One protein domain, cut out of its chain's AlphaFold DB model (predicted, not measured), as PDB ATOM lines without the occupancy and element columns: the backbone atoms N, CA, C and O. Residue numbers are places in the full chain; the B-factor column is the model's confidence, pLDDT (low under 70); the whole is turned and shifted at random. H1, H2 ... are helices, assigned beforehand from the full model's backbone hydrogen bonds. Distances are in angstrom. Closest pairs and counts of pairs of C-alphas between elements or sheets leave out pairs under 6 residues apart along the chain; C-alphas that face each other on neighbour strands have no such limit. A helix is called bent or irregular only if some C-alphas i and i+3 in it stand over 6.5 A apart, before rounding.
ATOM      1  N   LYS A  37      53.627 119.501 152.436       84.44
ATOM      2  CA  LYS A  37      55.069 119.449 152.752       84.44
ATOM      3  C   LYS A  37      55.533 118.052 153.186       84.44
ATOM      4  O   LYS A  37      56.652 117.662 152.871       84.44
ATOM      5  N   GLY A  38      54.668 117.303 153.872       86.06
ATOM      6  CA  GLY A  38      54.944 115.931 154.290       86.06
ATOM      7  C   GLY A  38      54.994 114.970 153.104       86.06
ATOM      8  O   GLY A  38      55.934 114.187 153.007       86.06
ATOM      9  N   ILE A  39      54.050 115.077 152.157       88.38
ATOM     10  CA  ILE A  39      54.042 114.191 150.982       88.38
ATOM     11  C   ILE A  39      55.276 114.410 150.097       88.38
ATOM     12  O   ILE A  39      55.878 113.446 149.633       88.38
ATOM     13  N   LEU A  40      55.710 115.665 149.927       87.56
ATOM     14  CA  LEU A  40      56.921 115.988 149.167       87.56
ATOM     15  C   LEU A  40      58.188 115.408 149.796       87.56
ATOM     16  O   LEU A  40      59.042 114.897 149.076       87.56
ATOM     17  N   TYR A  41      58.301 115.466 151.124       89.69
ATOM     18  CA  TYR A  41      59.432 114.883 151.844       89.69
ATOM     19  C   TYR A  41      59.498 113.362 151.648       89.69
ATOM     20  O   TYR A  41      60.556 112.823 151.330       89.69
ATOM     21  N   VAL A  42      58.354 112.677 151.747       91.31
ATOM     22  CA  VAL A  42      58.264 111.224 151.536       91.31
ATOM     23  C   VAL A  42      58.650 110.840 150.101       91.31
ATOM     24  O   VAL A  42      59.476 109.950 149.911       91.31
ATOM     25  N   LEU A  43      58.117 111.535 149.089       89.38
ATOM     26  CA  LEU A  43      58.454 111.285 147.678       89.38
ATOM     27  C   LEU A  43      59.935 111.571 147.368       89.38
ATOM     28  O   LEU A  43      60.560 110.851 146.581       89.38
ATOM     29  N   GLY A  44      60.507 112.587 148.019       90.75
ATOM     30  CA  GLY A  44      61.923 112.932 147.916       90.75
ATOM     31  C   GLY A  44      62.855 111.848 148.459       90.75
ATOM     32  O   GLY A  44      63.901 111.613 147.867       90.75
ATOM     33  N   VAL A  45      62.467 111.143 149.527       94.88
ATOM     34  CA  VAL A  45      63.244 110.017 150.086       94.88
ATOM     35  C   VAL A  45      63.015 108.718 149.308       94.88
ATOM     36  O   VAL A  45      63.930 107.913 149.160       94.88
ATOM     37  N   PHE A  46      61.820 108.509 148.756       93.69
ATOM     38  CA  PHE A  46      61.495 107.288 148.017       93.69
ATOM     39  C   PHE A  46      62.242 107.172 146.678       93.69
ATOM     40  O   PHE A  46      62.712 106.093 146.318       93.69
ATOM     41  N   THR A  47      62.396 108.285 145.954       93.25
ATOM     42  CA  THR A  47      63.081 108.329 144.649       93.25
ATOM     43  C   THR A  47      64.533 107.807 144.686       93.25
ATOM     44  O   THR A  47      64.860 106.940 143.874       93.25
ATOM     45  N   PRO A  48      65.421 108.250 145.604       94.00
ATOM     46  CA  PRO A  48      66.788 107.729 145.674       94.00
ATOM     47  C   PRO A  48      66.836 106.260 146.108       94.00
ATOM     48  O   PRO A  48      67.660 105.511 145.592       94.00
ATOM     49  N   ILE A  49      65.929 105.817 146.987       96.44
ATOM     50  CA  ILE A  49      65.821 104.402 147.380       96.44
ATOM     51  C   ILE A  49      65.486 103.538 146.158       96.44
ATOM     52  O   ILE A  49      66.146 102.527 145.916       96.44
ATOM     53  N   MET A  50      64.509 103.964 145.354       92.06
ATOM     54  CA  MET A  50      64.125 103.276 144.119       92.06
ATOM     55  C   MET A  50      65.270 103.217 143.106       92.06
ATOM     56  O   MET A  50      65.484 102.179 142.484       92.06
ATOM     57  N   PHE A  51      66.044 104.295 142.969       94.75
ATOM     58  CA  PHE A  51      67.201 104.315 142.075       94.75
ATOM     59  C   PHE A  51      68.299 103.335 142.517       94.75
ATOM     60  O   PHE A  51      68.841 102.605 141.693       94.75
ATOM     61  N   ILE A  52      68.598 103.264 143.816       96.31
ATOM     62  CA  ILE A  52      69.589 102.318 144.354       96.31
ATOM     63  C   ILE A  52      69.149 100.872 144.103       96.31
ATOM     64  O   ILE A  52      69.945 100.057 143.638       96.31
ATOM     65  N   LEU A  53      67.874 100.561 144.359       94.75
ATOM     66  CA  LEU A  53      67.305  99.241 144.078       94.75
ATOM     67  C   LEU A  53      67.386  98.890 142.590       94.75
ATOM     68  O   LEU A  53      67.737  97.762 142.255       94.75
ATOM     69  N   LEU A  54      67.116  99.849 141.703       94.25
ATOM     70  CA  LEU A  54      67.235  99.664 140.257       94.25
ATOM     71  C   LEU A  54      68.671  99.297 139.855       94.25
ATOM     72  O   LEU A  54      68.871  98.348 139.102       94.25
ATOM     73  N   VAL A  55      69.669 100.016 140.372       94.88
ATOM     74  CA  VAL A  55      71.084  99.732 140.088       94.88
ATOM     75  C   VAL A  55      71.481  98.358 140.628       94.88
ATOM     76  O   VAL A  55      72.131  97.593 139.919       94.88
ATOM     77  N   ALA A  56      71.048  98.009 141.842       93.19
ATOM     78  CA  ALA A  56      71.302  96.694 142.426       93.19
ATOM     79  C   ALA A  56      70.668  95.564 141.596       93.19
ATOM     80  O   ALA A  56      71.329  94.568 141.309       93.19
ATOM     81  N   MET A  57      69.422  95.742 141.148       89.94
ATOM     82  CA  MET A  57      68.719  94.789 140.283       89.94
ATOM     83  C   MET A  57      69.376  94.666 138.907       89.94
ATOM     84  O   MET A  57      69.551  93.559 138.402       89.94
ATOM     85  N   SER A  58      69.793  95.783 138.313       90.56
ATOM     86  CA  SER A  58      70.529  95.786 137.048       90.56
ATOM     87  C   SER A  58      71.876  95.074 137.178       90.56
ATOM     88  O   SER A  58      72.256  94.326 136.280       90.56
ATOM     89  N   GLY A  59      72.591  95.288 138.286       90.50
ATOM     90  CA  GLY A  59      73.855  94.616 138.575       90.50
ATOM     91  C   GLY A  59      73.676  93.115 138.790       90.50
ATOM     92  O   GLY A  59      74.435  92.330 138.233       90.50
ATOM     93  N   TYR A  60      72.639  92.711 139.530       88.94
ATOM     94  CA  TYR A  60      72.296  91.303 139.723       88.94
ATOM     95  C   TYR A  60      71.983  90.620 138.389       88.94
ATOM     96  O   TYR A  60      72.595  89.608 138.057       88.94
ATOM     97  N   SER A  61      71.116  91.236 137.578       84.38
ATOM     98  CA  SER A  61      70.755  90.724 136.256       84.38
ATOM     99  C   SER A  61      71.989  90.501 135.376       84.38
ATOM    100  O   SER A  61      72.139  89.426 134.804       84.38
ATOM    101  N   ALA A  62      72.936  91.442 135.338       79.94
ATOM    102  CA  ALA A  62      74.137  91.321 134.510       79.94
ATOM    103  C   ALA A  62      75.037  90.117 134.861       79.94
ATOM    104  O   ALA A  62      75.742  89.625 133.985       79.94
ATOM    105  N   VAL A  63      75.019  89.635 136.111       82.00
ATOM    106  CA  VAL A  63      75.859  88.508 136.559       82.00
ATOM    107  C   VAL A  63      75.151  87.156 136.390       82.00
ATOM    108  O   VAL A  63      75.817  86.153 136.156       82.00
ATOM    109  N   THR A  64      73.817  87.114 136.468       76.38
ATOM    110  CA  THR A  64      73.011  85.877 136.341       76.38
ATOM    111  C   THR A  64      72.399  85.636 134.954       76.38
ATOM    112  O   THR A  64      71.695  84.648 134.763       76.38
ATOM    113  N   THR A  65      72.612  86.524 133.980       64.06
ATOM    114  CA  THR A  65      72.025  86.402 132.632       64.06
ATOM    115  C   THR A  65      72.864  85.468 131.750       64.06
ATOM    116  O   THR A  65      73.909  85.866 131.246       64.06
ATOM    117  N   GLU A  66      72.369  84.253 131.495       63.56
ATOM    118  CA  GLU A  66      72.908  83.297 130.502       63.56
ATOM    119  C   GLU A  66      72.143  83.334 129.157       63.56
ATOM    120  O   GLU A  66      72.194  82.396 128.362       63.56
ATOM    121  N   TYR A  67      71.384  84.400 128.887       61.94
ATOM    122  CA  TYR A  67      70.542  84.498 127.692       61.94
ATOM    123  C   TYR A  67      71.356  84.900 126.454       61.94
ATOM    124  O   TYR A  67      72.001  85.950 126.421       61.94
ATOM    125  N   SER A  68      71.303  84.074 125.409       68.00
ATOM    126  CA  SER A  68      71.919  84.369 124.115       68.00
ATOM    127  C   SER A  68      71.139  85.459 123.365       68.00
ATOM    128  O   SER A  68      69.914  85.551 123.457       68.00
ATOM    129  N   PHE A  69      71.841  86.297 122.589       63.91
ATOM    130  CA  PHE A  69      71.250  87.424 121.840       63.91
ATOM    131  C   PHE A  69      70.108  86.991 120.896       63.91
ATOM    132  O   PHE A  69      69.168  87.748 120.659       63.91
ATOM    133  N   GLU A  70      70.140  85.748 120.411       66.50
ATOM    134  CA  GLU A  70      69.077  85.192 119.567       66.50
ATOM    135  C   GLU A  70      67.763  84.931 120.316       66.50
ATOM    136  O   GLU A  70      66.689  85.116 119.744       66.50
ATOM    137  N   GLN A  71      67.814  84.568 121.602       68.44
ATOM    138  CA  GLN A  71      66.610  84.372 122.415       68.44
ATOM    139  C   GLN A  71      65.914  85.702 122.712       68.44
ATOM    140  O   GLN A  71      64.686  85.768 122.693       68.44
ATOM    141  N   PHE A  72      66.674  86.786 122.891       66.81
ATOM    142  CA  PHE A  72      66.104  88.128 123.039       66.81
ATOM    143  C   PHE A  72      65.290  88.539 121.813       66.81
ATOM    144  O   PHE A  72      64.175  89.028 121.960       66.81
ATOM    145  N   MET A  73      65.795  88.274 120.606       67.62
ATOM    146  CA  MET A  73      65.102  88.640 119.368       67.62
ATOM    147  C   MET A  73      63.814  87.827 119.142       67.62
ATOM    148  O   MET A  73      62.867  88.333 118.541       67.62
ATOM    149  N   GLN A  74      63.745  86.594 119.658       65.50
ATOM    150  CA  GLN A  74      62.534  85.765 119.616       65.50
ATOM    151  C   GLN A  74      61.498  86.148 120.686       65.50
ATOM    152  O   GLN A  74      60.303  86.073 120.413       65.50
ATOM    153  N   LEU A  75      61.926  86.603 121.871       62.78
ATOM    154  CA  LEU A  75      61.029  87.123 122.914       62.78
ATOM    155  C   LEU A  75      60.490  88.527 122.597       62.78
ATOM    156  O   LEU A  75      59.471  88.937 123.144       62.78
ATOM    157  N   GLN A  76      61.150  89.262 121.705       59.53
ATOM    158  CA  GLN A  76      60.790  90.623 121.305       59.53
ATOM    159  C   GLN A  76      59.781  90.646 120.142       59.53
ATOM    160  O   GLN A  76      59.756  91.578 119.337       59.53
TER     161      GLN A  76
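Overview. This is residues 37 to 76 of the 159 residues of the protein "Membrane protein" of Geomicrobium sp. JCM 19055 (UniProt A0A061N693). One long helix, H1, makes most of the length, and beyond its last residue the chain turns aside through residues 65 to 68 into a short helix, H2, the shape of a hook. The two helices do not pack on each other. The printed part has 40 residues with two named helices, H1 then H2, and no named strand: all helix. It is extended, with a radius of gyration of the C-alphas of 16.5 A and spans of 50 by 21 by 7 A.

Arrangement. Start at Lys 37 with H1, residues 37 to 64; a tight link of 4 residues leads to H2, residues 69 to 75. H1 and H2 are apart. In H2 every O i to N i+4 pair is within hydrogen-bond range, in H1 22 of 24.

Along the chain. Find C-alpha 37 at (55.069, 119.449, 152.752); from there H1 runs 41.5 A to C-alpha 64 at (73.011, 85.877, 136.341). H1 is neither bent nor irregular, but only just: C-alphas 45 and 48 are 6.1 A apart. H2 runs 10.3 A, ending at C-alpha 75, (61.029, 87.123, 122.914).

Size, cuts and confidence. The C-alphas farthest apart, those of Lys 37 and Glu 70, are 49.7 A apart. The printed part has no cut. Look at residues 65 to 76 for pLDDT under 70; the mean of the printed part is 82.5.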